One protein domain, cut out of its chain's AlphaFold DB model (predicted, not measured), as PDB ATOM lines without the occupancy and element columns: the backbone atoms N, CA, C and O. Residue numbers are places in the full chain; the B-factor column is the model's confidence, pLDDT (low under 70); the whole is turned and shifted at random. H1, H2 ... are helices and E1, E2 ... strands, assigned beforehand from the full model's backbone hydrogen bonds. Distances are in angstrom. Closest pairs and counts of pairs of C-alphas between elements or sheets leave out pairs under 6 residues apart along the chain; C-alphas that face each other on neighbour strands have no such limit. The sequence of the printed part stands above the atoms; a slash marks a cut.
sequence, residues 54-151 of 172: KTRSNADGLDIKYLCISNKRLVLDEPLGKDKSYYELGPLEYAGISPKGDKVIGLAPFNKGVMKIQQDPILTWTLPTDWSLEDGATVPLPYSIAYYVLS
ATOM      1  N   LYS A  54     152.389 124.698 101.925       33.47
ATOM      2  CA  LYS A  54     152.206 123.518 101.068       33.47
ATOM      3  C   LYS A  54     151.105 122.652 101.674       33.47
ATOM      4  O   LYS A  54     151.341 121.595 102.250       33.47
ATOM      5  N   THR A  55     149.879 123.152 101.625       33.34
ATOM      6  CA  THR A  55     148.730 122.332 101.991       33.34
ATOM      7  C   THR A  55     148.454 121.413 100.813       33.34
ATOM      8  O   THR A  55     148.344 121.855  99.672       33.34
ATOM      9  N   ARG A  56     148.238 120.123 101.082       37.81
ATOM     10  CA  ARG A  56     147.324 119.331 100.254       37.81
ATOM     11  C   ARG A  56     145.913 119.878 100.520       37.81
ATOM     12  O   ARG A  56     145.078 119.196 101.112       37.81
ATOM     13  N   SER A  57     145.680 121.164 100.238       42.06
ATOM     14  CA  SER A  57     144.372 121.779 100.410       42.06
ATOM     15  C   SER A  57     143.533 121.316  99.242       42.06
ATOM     16  O   SER A  57     143.425 121.969  98.216       42.06
ATOM     17  N   ASN A  58     142.915 120.152  99.426       46.19
ATOM     18  CA  ASN A  58     141.699 119.820  98.708       46.19
ATOM     19  C   ASN A  58     140.652 120.861  99.117       46.19
ATOM     20  O   ASN A  58     139.872 120.640 100.047       46.19
ATOM     21  N   ALA A  59     140.682 122.011  98.456       50.72
ATOM     22  CA  ALA A  59     139.503 122.815  98.250       50.72
ATOM     23  C   ALA A  59     138.637 121.996  97.288       50.72
ATOM     24  O   ALA A  59     138.944 121.945  96.104       50.72
ATOM     25  N   ASP A  60     137.684 121.221  97.802       61.34
ATOM     26  CA  ASP A  60     136.770 120.399  96.991       61.34
ATOM     27  C   ASP A  60     137.450 119.527  95.911       61.34
ATOM     28  O   ASP A  60     136.954 119.359  94.800       61.34
ATOM     29  N   GLY A  61     138.618 118.961  96.236       67.44
ATOM     30  CA  GLY A  61     139.382 118.097  95.326       67.44
ATOM     31  C   GLY A  61     140.219 118.827  94.268       67.44
ATOM     32  O   GLY A  61     140.756 118.168  93.383       67.44
ATOM     33  N   LEU A  62     140.345 120.155  94.347       76.75
ATOM     34  CA  LEU A  62     141.243 120.944  93.505       76.75
ATOM     35  C   LEU A  62     142.713 120.678  93.872       76.75
ATOM     36  O   LEU A  62     143.122 120.870  95.018       76.75
ATOM     37  N   ASP A  63     143.513 120.281  92.886       81.19
ATOM     38  CA  ASP A  63     144.962 120.111  93.008       81.19
ATOM     39  C   ASP A  63     145.664 121.446  92.727       81.19
ATOM     40  O   ASP A  63     145.871 121.839  91.575       81.19
ATOM     41  N   ILE A  64     145.981 122.175  93.795       78.56
ATOM     42  CA  ILE A  64     146.563 123.518  93.724       78.56
ATOM     43  C   ILE A  64     148.043 123.441  93.337       78.56
ATOM     44  O   ILE A  64     148.841 122.778  94.001       78.56
ATOM     45  N   LYS A  65     148.413 124.157  92.271       80.56
ATOM     46  CA  LYS A  65     149.787 124.240  91.751       80.56
ATOM     47  C   LYS A  65     150.465 125.557  92.093       80.56
ATOM     48  O   LYS A  65     151.651 125.553  92.407       80.56
ATOM     49  N   TYR A  66     149.708 126.650  92.079       79.69
ATOM     50  CA  TYR A  66     150.194 127.982  92.416       79.69
ATOM     51  C   TYR A  66     149.299 128.598  93.485       79.69
ATOM     52  O   TYR A  66     148.072 128.500  93.418       79.69
ATOM     53  N   LEU A  67     149.929 129.229  94.470       80.56
ATOM     54  CA  LEU A  67     149.274 129.970  95.539       80.56
ATOM     55  C   LEU A  67     150.033 131.280  95.724       80.56
ATOM     56  O   LEU A  67     151.220 131.271  96.051       80.56
ATOM     57  N   CYS A  68     149.350 132.397  95.514       72.56
ATOM     58  CA  CYS A  68     149.903 133.731  95.665       72.56
ATOM     59  C   CYS A  68     149.292 134.414  96.888       72.56
ATOM     60  O   CYS A  68     148.116 134.239  97.220       72.56
ATOM     61  N   ILE A  69     150.126 135.195  97.568       68.31
ATOM     62  CA  ILE A  69     149.751 135.941  98.763       68.31
ATOM     63  C   ILE A  69     149.804 137.417  98.410       68.31
ATOM     64  O   ILE A  69     150.866 137.943  98.078       68.31
ATOM     65  N   SER A  70     148.663 138.082  98.536       65.25
ATOM     66  CA  SER A  70     148.580 139.520  98.348       65.25
ATOM     67  C   SER A  70     148.585 140.239  99.693       65.25
ATOM     68  O   SER A  70     147.854 139.888 100.617       65.25
ATOM     69  N   ASN A  71     149.439 141.253  99.828       58.09
ATOM     70  CA  ASN A  71     149.534 142.046 101.051       58.09
ATOM     71  C   ASN A  71     148.426 143.099 101.062       58.09
ATOM     72  O   ASN A  71     148.381 143.964 100.185       58.09
ATOM     73  N   LYS A  72     147.566 143.084 102.083       56.00
ATOM     74  CA  LYS A  72     146.608 144.163 102.304       56.00
ATOM     75  C   LYS A  72     147.208 145.131 103.314       56.00
ATOM     76  O   LYS A  72     147.194 144.897 104.520       56.00
ATOM     77  N   ARG A  73     147.733 146.259 102.834       46.03
ATOM     78  CA  ARG A  73     148.091 147.356 103.737       46.03
ATOM     79  C   ARG A  73     146.806 148.055 104.179       46.03
ATOM     80  O   ARG A  73     146.315 148.950 103.500       46.03
ATOM     81  N   LEU A  74     146.253 147.625 105.307       44.41
ATOM     82  CA  LEU A  74     145.232 148.379 106.023       44.41
ATOM     83  C   LEU A  74     145.943 149.467 106.833       44.41
ATOM     84  O   LEU A  74     146.504 149.194 107.891       44.41
ATOM     85  N   VAL A  75     145.960 150.697 106.323       43.88
ATOM     86  CA  VAL A  75     146.152 151.856 107.201       43.88
ATOM     87  C   VAL A  75     144.790 152.102 107.832       43.88
ATOM     88  O   VAL A  75     143.891 152.639 107.191       43.88
ATOM     89  N   LEU A  76     144.592 151.590 109.044       41.31
ATOM     90  CA  LEU A  76     143.485 152.040 109.873       41.31
ATOM     91  C   LEU A  76     143.906 153.404 110.412       41.31
ATOM     92  O   LEU A  76     144.762 153.473 111.292       41.31
ATOM     93  N   ASP A  77     143.355 154.476 109.845       38.03
ATOM     94  CA  ASP A  77     143.417 155.801 110.458       38.03
ATOM     95  C   ASP A  77     142.607 155.749 111.764       38.03
ATOM     96  O   ASP A  77     141.428 156.097 111.808       38.03
ATOM     97  N   GLU A  78     143.214 155.252 112.844       43.72
ATOM     98  CA  GLU A  78     142.710 155.536 114.183       43.72
ATOM     99  C   GLU A  78     143.062 156.991 114.537       43.72
ATOM    100  O   GLU A  78     144.202 157.427 114.330       43.72
ATOM    101  N   PRO A  79     142.111 157.771 115.082       43.19
ATOM    102  CA  PRO A  79     142.383 159.139 115.475       43.19
ATOM    103  C   PRO A  79     143.366 159.145 116.652       43.19
ATOM    104  O   PRO A  79     143.069 158.650 117.733       43.19
ATOM    105  N   LEU A  80     144.523 159.768 116.420       47.25
ATOM    106  CA  LEU A  80     145.544 160.150 117.398       47.25
ATOM    107  C   LEU A  80     146.211 159.001 118.190       47.25
ATOM    108  O   LEU A  80     145.795 158.625 119.284       47.25
ATOM    109  N   GLY A  81     147.417 158.625 117.749       43.78
ATOM    110  CA  GLY A  81     148.543 158.539 118.691       43.78
ATOM    111  C   GLY A  81     149.264 157.203 118.862       43.78
ATOM    112  O   GLY A  81     150.198 157.153 119.663       43.78
ATOM    113  N   LYS A  82     148.921 156.135 118.133       43.59
ATOM    114  CA  LYS A  82     149.741 154.909 118.106       43.59
ATOM    115  C   LYS A  82     149.794 154.323 116.701       43.59
ATOM    116  O   LYS A  82     148.914 153.573 116.307       43.59
ATOM    117  N   ASP A  83     150.867 154.642 115.985       43.78
ATOM    118  CA  ASP A  83     151.227 154.039 114.701       43.78
ATOM    119  C   ASP A  83     151.462 152.530 114.892       43.78
ATOM    120  O   ASP A  83     152.559 152.065 115.210       43.78
ATOM    121  N   LYS A  84     150.397 151.737 114.780       43.75
ATOM    122  CA  LYS A  84     150.484 150.283 114.663       43.75
ATOM    123  C   LYS A  84     149.974 149.903 113.287       43.75
ATOM    124  O   LYS A  84     148.808 149.575 113.105       43.75
ATOM    125  N   SER A  85     150.876 149.926 112.310       46.56
ATOM    126  CA  SER A  85     150.623 149.293 111.022       46.56
ATOM    127  C   SER A  85     150.533 147.780 111.235       46.56
ATOM    128  O   SER A  85     151.558 147.102 111.353       46.56
ATOM    129  N   TYR A  86     149.322 147.238 111.314       49.78
ATOM    130  CA  TYR A  86     149.133 145.797 111.217       49.78
ATOM    131  C   TYR A  86     149.149 145.414 109.738       49.78
ATOM    132  O   TYR A  86     148.321 145.866 108.949       49.78
ATOM    133  N   TYR A  87     150.122 144.592 109.351       50.94
ATOM    134  CA  TYR A  87     150.088 143.919 108.059       50.94
ATOM    135  C   TYR A  87     149.068 142.788 108.163       50.94
ATOM    136  O   TYR A  87     149.324 141.769 108.805       50.94
ATOM    137  N   GLU A  88     147.897 142.982 107.565       55.62
ATOM    138  CA  GLU A  88     146.964 141.885 107.341       55.62
ATOM    139  C   GLU A  88     147.206 141.291 105.954       55.62
ATOM    140  O   GLU A  88     147.449 141.999 104.973       55.62
ATOM    141  N   LEU A  89     147.163 139.964 105.869       61.69
ATOM    142  CA  LEU A  89     147.164 139.301 104.574       61.69
ATOM    143  C   LEU A  89     145.823 139.573 103.890       61.69
ATOM    144  O   LEU A  89     144.764 139.539 104.520       61.69
ATOM    145  N   GLY A  90     145.895 139.913 102.608       67.94
ATOM    146  CA  GLY A  90     144.736 140.106 101.754       67.94
ATOM    147  C   GLY A  90     144.158 138.780 101.262       67.94
ATOM    148  O   GLY A  90     144.475 137.721 101.805       67.94
ATOM    149  N   PRO A  91     143.300 138.831 100.232       75.50
ATOM    150  CA  PRO A  91     142.829 137.631  99.555       75.50
ATOM    151  C   PRO A  91     144.002 136.768  99.070       75.50
ATOM    152  O   PRO A  91     145.031 137.289  98.633       75.50
ATOM    153  N   LEU A  92     143.828 135.452  99.144       79.62
ATOM    154  CA  LEU A  92     144.702 134.480  98.501       79.62
ATOM    155  C   LEU A  92     144.292 134.331  97.039       79.62
ATOM    156  O   LEU A  92     143.099 134.266  96.738       79.62
ATOM    157  N   GLU A  93     145.271 134.211  96.153       84.56
ATOM    158  CA  GLU A  93     145.043 133.874  94.745       84.56
ATOM    159  C   GLU A  93     145.556 132.462  94.512       84.56
ATOM    160  O   GLU A  93     146.625 132.102  95.005       84.56
ATOM    161  N   TYR A  94     144.806 131.646  93.786       84.94
ATOM    162  CA  TYR A  94     145.182 130.259  93.556       84.94
ATOM    163  C   TYR A  94     145.010 129.873  92.089       84.94
ATOM    164  O   TYR A  94     144.139 130.394  91.392       84.94
ATOM    165  N   ALA A  95     145.829 128.921  91.644       86.00
ATOM    166  CA  ALA A  95     145.689 128.234  90.368       86.00
ATOM    167  C   ALA A  95     145.924 126.733  90.559       86.00
ATOM    168  O   ALA A  95     146.894 126.314  91.199       86.00
ATOM    169  N   GLY A  96     145.047 125.909  89.999       86.44
ATOM    170  CA  GLY A  96     145.075 124.462  90.181       86.44
ATOM    171  C   GLY A  96     144.291 123.701  89.122       86.44
ATOM    172  O   GLY A  96     143.819 124.270  88.140       86.44
ATOM    173  N   ILE A  97     144.172 122.394  89.326       87.50
ATOM    174  CA  ILE A  97     143.478 121.473  88.423       87.50
ATOM    175  C   ILE A  97     142.278 120.879  89.156       87.50
ATOM    176  O   ILE A  97     142.420 120.333  90.251       87.50
ATOM    177  N   SER A  98     141.088 121.005  88.571       88.44
ATOM    178  CA  SER A  98     139.857 120.441  89.126       88.44
ATOM    179  C   SER A  98     139.871 118.910  89.054       88.44
ATOM    180  O   SER A  98     140.584 118.338  88.227       88.44
ATOM    181  N   PRO A  99     139.020 118.212  89.829       85.25
ATOM    182  CA  PRO A  99     138.847 116.764  89.684       85.25
ATOM    183  C   PRO A  99     138.465 116.314  88.265       85.25
ATOM    184  O   PRO A  99     138.647 115.150  87.919       85.25
ATOM    185  N   LYS A 100     137.922 117.223  87.444       88.56
ATOM    186  CA  LYS A 100     137.552 116.970  86.045       88.56
ATOM    187  C   LYS A 100     138.726 117.141  85.071       88.56
ATOM    188  O   LYS A 100     138.578 116.822  83.898       88.56
ATOM    189  N   GLY A 101     139.877 117.621  85.546       89.50
ATOM    190  CA  GLY A 101     141.055 117.928  84.731       89.50
ATOM    191  C   GLY A 101     141.109 119.371  84.222       89.50
ATOM    192  O   GLY A 101     142.067 119.738  83.544       89.50
ATOM    193  N   ASP A 102     140.120 120.202  84.560       92.19
ATOM    194  CA  ASP A 102     140.069 121.592  84.111       92.19
ATOM    195  C   ASP A 102     141.068 122.456  84.882       92.19
ATOM    196  O   ASP A 102     141.198 122.340  86.103       92.19
ATOM    197  N   LYS A 103     141.744 123.372  84.186       93.19
ATOM    198  CA  LYS A 103     142.591 124.386  84.823       93.19
ATOM    199  C   LYS A 103     141.703 125.466  85.437       93.19
ATOM    200  O   LYS A 103     140.934 126.102  84.722       93.19
ATOM    201  N   VAL A 104     141.817 125.686  86.741       92.69
ATOM    202  CA  VAL A 104     140.974 126.611  87.509       92.69
ATOM    203  C   VAL A 104     141.845 127.620  88.242       92.69
ATOM    204  O   VAL A 104     142.868 127.260  88.822       92.69
ATOM    205  N   ILE A 105     141.418 128.876  88.226       92.31
ATOM    206  CA  ILE A 105     142.029 129.985  88.956       92.31
ATOM    207  C   ILE A 105     140.978 130.690  89.805       92.31
ATOM    208  O   ILE A 105     139.793 130.663  89.470       92.31
ATOM    209  N   GLY A 106     141.389 131.360  90.875       91.12
ATOM    210  CA  GLY A 106     140.437 132.120  91.671       91.12
ATOM    211  C   GLY A 106     141.030 132.908  92.824       91.12
ATOM    212  O   GLY A 106     142.236 132.887  93.077       91.12
ATOM    213  N   LEU A 107     140.134 133.603  93.519       88.50
ATOM    214  CA  LEU A 107     140.392 134.290  94.775       88.50
ATOM    215  C   LEU A 107     139.704 133.558  95.922       88.50
ATOM    216  O   LEU A 107     138.602 133.028  95.783       88.50
ATOM    217  N   ALA A 108     140.355 133.559  97.076       84.44
ATOM    218  CA  ALA A 108     139.814 133.012  98.305       84.44
ATOM    219  C   ALA A 108     140.124 133.935  99.490       84.44
ATOM    220  O   ALA A 108     141.177 134.583  99.520       84.44
ATOM    221  N   PRO A 109     139.242 134.007 100.497       76.31
ATOM    222  CA  PRO A 109     139.546 134.729 101.720       76.31
ATOM    223  C   PRO A 109     140.721 134.072 102.456       76.31
ATOM    224  O   PRO A 109     140.803 132.847 102.573       76.31
ATOM    225  N   PHE A 110     141.618 134.894 103.000       73.19
ATOM    226  CA  PHE A 110     142.625 134.410 103.934       73.19
ATOM    227  C   PHE A 110     141.994 134.209 105.318       73.19
ATOM    228  O   PHE A 110     141.699 135.174 106.023       73.19
ATOM    229  N   ASN A 111     141.818 132.951 105.721       64.75
ATOM    230  CA  ASN A 111     141.263 132.592 107.024       64.75
ATOM    231  C   ASN A 111     142.364 132.061 107.951       64.75
ATOM    232  O   ASN A 111     142.879 130.955 107.769       64.75
ATOM    233  N   LYS A 112     142.712 132.848 108.978       60.81
ATOM    234  CA  LYS A 112     143.692 132.450 110.001       60.81
ATOM    235  C   LYS A 112     143.235 131.152 110.678       60.81
ATOM    236  O   LYS A 112     142.129 131.084 111.201       60.81
ATOM    237  N   GLY A 113     144.094 130.134 110.676       52.50
ATOM    238  CA  GLY A 113     143.821 128.844 111.320       52.50
ATOM    239  C   GLY A 113     143.033 127.840 110.471       52.50
ATOM    240  O   GLY A 113     142.820 126.717 110.922       52.50
ATOM    241  N   VAL A 114     142.643 128.189 109.239       54.12
ATOM    242  CA  VAL A 114     142.017 127.242 108.305       54.12
ATOM    243  C   VAL A 114     143.082 126.692 107.356       54.12
ATOM    244  O   VAL A 114     143.717 127.434 106.615       54.12
ATOM    245  N   MET A 115     143.280 125.371 107.366       52.06
ATOM    246  CA  MET A 115     144.293 124.693 106.535       52.06
ATOM    247  C   MET A 115     143.845 124.426 105.087       52.06
ATOM    248  O   MET A 115     144.603 123.865 104.297       52.06
ATOM    249  N   LYS A 116     142.603 124.772 104.734       61.91
ATOM    250  CA  LYS A 116     142.029 124.566 103.402       61.91
ATOM    251  C   LYS A 116     141.629 125.894 102.782       61.91
ATOM    252  O   LYS A 116     141.039 126.735 103.452       61.91
ATOM    253  N   ILE A 117     141.903 126.039 101.489       70.38
ATOM    254  CA  ILE A 117     141.363 127.148 100.714       70.38
ATOM    255  C   ILE A 117     139.864 126.920 100.552       70.38
ATOM    256  O   ILE A 117     139.429 125.845 100.142       70.38
ATOM    257  N   GLN A 118     139.077 127.927 100.907       76.00
ATOM    258  CA  GLN A 118     137.651 127.950 100.630       76.00
ATOM    259  C   GLN A 118     137.456 128.756  99.350       76.00
ATOM    260  O   GLN A 118     137.662 129.968  99.358       76.00
ATOM    261  N   GLN A 119     137.135 128.074  98.250       77.88
ATOM    262  CA  GLN A 119     136.899 128.742  96.969       77.88
ATOM    263  C   GLN A 119     135.666 129.637  97.088       77.88
ATOM    264  O   GLN A 119     134.647 129.222  97.644       77.88
ATOM    265  N   ASP A 120     135.758 130.856  96.564       83.56
ATOM    266  CA  ASP A 120     134.591 131.706  96.366       83.56
ATOM    267  C   ASP A 120     133.953 131.348  95.011       83.56
ATOM    268  O   ASP A 120     134.605 131.530  93.979       83.56
ATOM    269  N   PRO A 121     132.703 130.850  94.965       83.44
ATOM    270  CA  PRO A 121     132.073 130.427  93.713       83.44
ATOM    271  C   PRO A 121     131.951 131.533  92.656       83.44
ATOM    272  O   PRO A 121     131.845 131.230  91.471       83.44
ATOM    273  N   ILE A 122     131.935 132.805  93.071       89.12
ATOM    274  CA  ILE A 122     131.830 133.966  92.178       89.12
ATOM    275  C   ILE A 122     133.215 134.372  91.669       89.12
ATOM    276  O   ILE A 122     133.354 134.795  90.521       89.12
ATOM    277  N   LEU A 123     134.240 134.238  92.511       91.06
ATOM    278  CA  LEU A 123     135.622 134.608  92.195       91.06
ATOM    279  C   LEU A 123     136.468 133.389  91.803       91.06
ATOM    280  O   LEU A 123     137.638 133.289  92.174       91.06
ATOM    281  N   THR A 124     135.860 132.457  91.070       91.94
ATOM    282  CA  THR A 124     136.504 131.249  90.548       91.94
ATOM    283  C   THR A 124     136.216 131.123  89.059       91.94
ATOM    284  O   THR A 124     135.072 131.241  88.623       91.94
ATOM    285  N   TRP A 125     137.254 130.859  88.270       94.56
ATOM    286  CA  TRP A 125     137.183 130.824  86.813       94.56
ATOM    287  C   TRP A 125     137.935 129.623  86.250       94.56
ATOM    288  O   TRP A 125     138.970 129.208  86.765       94.56
ATOM    289  N   THR A 126     137.421 129.078  85.150       95.06
ATOM    290  CA  THR A 126     138.119 128.053  84.368       95.06
ATOM    291  C   THR A 126     138.963 128.732  83.297       95.06
ATOM    292  O   THR A 126     138.468 129.600  82.576       95.06
ATOM    293  N   LEU A 127     140.235 128.357  83.198       94.12
ATOM    294  CA  LEU A 127     141.137 128.872  82.176       94.12
ATOM    295  C   LEU A 127     140.840 128.253  80.803       94.12
ATOM    296  O   LEU A 127     140.511 127.066  80.722       94.12
ATOM    297  N   PRO A 128     141.052 129.009  79.712       93.44
ATOM    298  CA  PRO A 128     141.096 128.447  78.368       93.44
ATOM    299  C   PRO A 128     142.161 127.347  78.234       93.44
ATOM    300  O   PRO A 128     143.199 127.370  78.903       93.44
ATOM    301  N   THR A 129     141.939 126.404  77.317       89.31
ATOM    302  CA  THR A 129     142.833 125.254  77.105       89.31
ATOM    303  C   THR A 129     144.262 125.669  76.752       89.31
ATOM    304  O   THR A 129     145.201 125.028  77.222       89.31
ATOM    305  N   ASP A 130     144.434 126.773  76.027       93.12
ATOM    306  CA  ASP A 130     145.740 127.232  75.535       93.12
ATOM    307  C   ASP A 130     146.571 127.988  76.584       93.12
ATOM    308  O   ASP A 130     147.758 128.227  76.381       93.12
ATOM    309  N   TRP A 131     145.978 128.367  77.721       90.62
ATOM    310  CA  TRP A 131     146.665 129.144  78.756       90.62
ATOM    311  C   TRP A 131     147.449 128.253  79.710       90.62
ATOM    312  O   TRP A 131     146.913 127.268  80.219       90.62
ATOM    313  N   SER A 132     148.696 128.598  80.027       87.44
ATOM    314  CA  SER A 132     149.409 127.898  81.096       87.44
ATOM    315  C   SER A 132     148.786 128.219  82.467       87.44
ATOM    316  O   SER A 132     148.147 129.257  82.655       87.44
ATOM    317  N   LEU A 133     148.948 127.318  83.444       79.81
ATOM    318  CA  LEU A 133     148.532 127.608  84.825       79.81
ATOM    319  C   LEU A 133     149.357 128.746  85.440       79.81
ATOM    320  O   LEU A 133     148.834 129.472  86.277       79.81
ATOM    321  N   GLU A 134     150.613 128.899  85.016       82.06
ATOM    322  CA  GLU A 134     151.501 129.977  85.449       82.06
ATOM    323  C   GLU A 134     150.970 131.340  84.996       82.06
ATOM    324  O   GLU A 134     150.777 132.224  85.827       82.06
ATOM    325  N   ASP A 135     150.630 131.480  83.711       84.31
ATOM    326  CA  ASP A 135     150.033 132.712  83.181       84.31
ATOM    327  C   ASP A 135     148.707 133.014  83.884       84.31
ATOM    328  O   ASP A 135     148.454 134.139  84.319       84.31
ATOM    329  N   GLY A 136     147.875 131.984  84.058       84.50
ATOM    330  CA  GLY A 136     146.592 132.114  84.735       84.50
ATOM    331  C   GLY A 136     146.703 132.538  86.198       84.50
ATOM    332  O   GLY A 136     145.845 133.282  86.665       84.50
ATOM    333  N   ALA A 137     147.756 132.138  86.915       82.94
ATOM    334  CA  ALA A 137     147.965 132.517  88.315       82.94
ATOM    335  C   ALA A 137     148.168 134.031  88.510       82.94
ATOM    336  O   ALA A 137     147.973 134.532  89.612       82.94
ATOM    337  N   THR A 138     148.519 134.772  87.452       81.50
ATOM    338  CA  THR A 138     148.754 136.229  87.506       81.50
ATOM    339  C   THR A 138     147.495 137.082  87.296       81.50
ATOM    340  O   THR A 138     147.543 138.308  87.400       81.50
ATOM    341  N   VAL A 139     146.363 136.450  86.977       88.19
ATOM    342  CA  VAL A 139     145.125 137.127  86.561       88.19
ATOM    343  C   VAL A 139     144.182 137.504  87.713       88.19
ATOM    344  O   VAL A 139     143.679 138.632  87.686       88.19
ATOM    345  N   PRO A 140     143.893 136.626  88.699       89.31
ATOM    346  CA  PRO A 140     142.733 136.775  89.576       89.31
ATOM    347  C   PRO A 140     142.613 138.140  90.255       89.31
ATOM    348  O   PRO A 140     141.609 138.827  90.050       89.31
ATOM    349  N   LEU A 141     143.604 138.573  91.039       83.62
ATOM    350  CA  LEU A 141     143.489 139.812  91.806       83.62
ATOM    351  C   LEU A 141     143.661 141.075  90.954       83.62
ATOM    352  O   LEU A 141     142.796 141.952  91.062       83.62
ATOM    353  N   PRO A 142     144.700 141.216  90.099       82.75
ATOM    354  CA  PRO A 142     144.903 142.450  89.343       82.75
ATOM    355  C   PRO A 142     143.714 142.785  88.438       82.75
ATOM    356  O   PRO A 142     143.264 143.932  88.413       82.75
ATOM    357  N   TYR A 143     143.153 141.785  87.749       86.88
ATOM    358  CA  TYR A 143     142.007 141.996  86.860       86.88
ATOM    359  C   TYR A 143     140.704 142.202  87.627       86.88
ATOM    360  O   TYR A 143     139.903 143.044  87.221       86.88
ATOM    361  N   SER A 144     140.500 141.510  88.754       87.88
ATOM    362  CA  SER A 144     139.330 141.755  89.607       87.88
ATOM    363  C   SER A 144     139.310 143.193  90.122       87.88
ATOM    364  O   SER A 144     138.274 143.855  90.060       87.88
ATOM    365  N   ILE A 145     140.458 143.710  90.576       84.75
ATOM    366  CA  ILE A 145     140.582 145.103  91.022       84.75
ATOM    367  C   ILE A 145     140.358 146.063  89.852       84.75
ATOM    368  O   ILE A 145     139.576 147.004  89.987       84.75
ATOM    369  N   ALA A 146     141.002 145.830  88.705       82.62
ATOM    370  CA  ALA A 146     140.849 146.689  87.532       82.62
ATOM    371  C   ALA A 146     139.385 146.769  87.077       82.62
ATOM    372  O   ALA A 146     138.858 147.862  86.885       82.62
ATOM    373  N   TYR A 147     138.703 145.625  86.978       85.50
ATOM    374  CA  TYR A 147     137.300 145.573  86.578       85.50
ATOM    375  C   TYR A 147     136.381 146.227  87.612       85.50
ATOM    376  O   TYR A 147     135.450 146.942  87.250       85.50
ATOM    377  N   TYR A 148     136.654 146.030  88.904       84.75
ATOM    378  CA  TYR A 148     135.903 146.681  89.973       84.75
ATOM    379  C   TYR A 148     136.020 148.207  89.896       84.75
ATOM    380  O   TYR A 148     134.999 148.899  89.882       84.75
ATOM    381  N   VAL A 149     137.245 148.731  89.784       82.38
ATOM    382  CA  VAL A 149     137.520 150.176  89.734       82.38
ATOM    383  C   VAL A 149     136.976 150.816  88.457       82.38
ATOM    384  O   VAL A 149     136.435 151.916  88.517       82.38
ATOM    385  N   LEU A 150     137.078 150.131  87.318       81.12
ATOM    386  CA  LEU A 150     136.565 150.612  86.032       81.12
ATOM    387  C   LEU A 150     135.069 150.347  85.839       81.12
ATOM    388  O   LEU A 150     134.505 150.731  84.815       81.12
ATOM    389  N   SER A 151     134.410 149.686  86.793       82.19
ATOM    390  CA  SER A 151     132.982 149.426  86.675       82.19
ATOM    391  C   SER A 151     132.192 150.743  86.676       82.19
ATOM    392  O   SER A 151     132.575 151.685  87.381       82.19
TER     393      SER A 151
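Overview. This is residues 54 to 151 of the 172 residues of the protein "fatty acid synthase-like" of Diaphorina citri (UniProt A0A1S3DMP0). A long, twisted hairpin of E1 and E2 is widened along part of its length by E3 and the short E4 into a single antiparallel sheet, with the little helix H1 over E2 and a second helix, H2, that only grazes the sheet; residues 145 to 151, of which 145 to 150 belong to H2, stick out. The loop of residues 74 to 86 carries on from the hairpin's tip and makes one end of the longest axis. The printed part has 98 residues, with four named strands and then two named helices in the order E1 E2 E3 E4 H1 H2; the sheet's order is E1 - E2 - E3 - E4. The class is mixed, helices and strands, with 47 residues in named elements, under half of the printed part. The whole is loose, with a radius of gyration of the C-alphas of 15.7 A, and elongated, spanning 54 by 34 by 21 A.

Arrangement. Start with the sheet: E1, residues 63 to 73, E2, residues 87 to 97, E3, residues 103 to 108, and E4, residues 124 to 126, form a meander, each strand the antiparallel neighbour of the one before. E1 and E4 are its edge strands and are apart; the sheet is twisted, with C-alphas up to 4.7 A off its best plane. E1 and E2 are a hairpin at 159 degrees between their directions; look at N 68 and O 93, 2.8 A apart, and N 90 and O 70, also 2.8 A, both within hydrogen-bond range. E1 bends by 56 degrees at residue 66. E2 and E3, the next hairpin, stand at 162 degrees, with N 94 and O 106 within hydrogen-bond range at 2.9 A. E3 and E4, a hairpin at 169 degrees, have N 125 and O 105 within hydrogen-bond range at 2.8 A. Now find H1, residues 133 to 137, which is on the sheet and over E2, at a height over the sheet of 7.5 A. Its closest C-alphas to E2 are those of Ala 137 and Ala 95, 5.3 A apart. H2, residues 140 to 150, only grazes the sheet with residues 140 to 144; its closest C-alphas to E3 are those of Pro 140 and Gly 106, 5.6 A apart. H1 and H2 meet only through their link. In H1 and H2 every O i to N i+4 pair is within hydrogen-bond range.

Along the chain. Find C-alpha 63 at (144.962, 120.111, 93.008); from there E1 runs 29.4 A to C-alpha 73 at (148.091, 147.356, 103.737). E2 returns over 30.5 A from Tyr 87 to Ile 97. E3 runs 16.2 A from Lys 103 to Ala 108, and E4 goes from Thr 124 to Thr 126. H1 goes from Leu 133 to Ala 137. H2 is 15.6 A long from Pro 140 to Leu 150, whose C-alpha you find at (136.565, 150.612, 86.032).

Size, cuts and confidence. The two C-alphas farthest apart are those of Gly 81 and Lys 100, at 54.0 A. The printed part has no cut, and its first and last C-alphas, of Lys 54 and Ser 151, are 35.3 A apart. The links E1 to E2, 13 residues, and E3 to E4, 15 residues, are long; E2 to E3 and H1 to H2 are tight, and E4 to H1 is short. Read the B-factor column for the model's confidence: the mean pLDDT of the printed part is 72.3, and 36 residues are under 70, namely residues 54 to 61, 69 to 90 and 111 to 116.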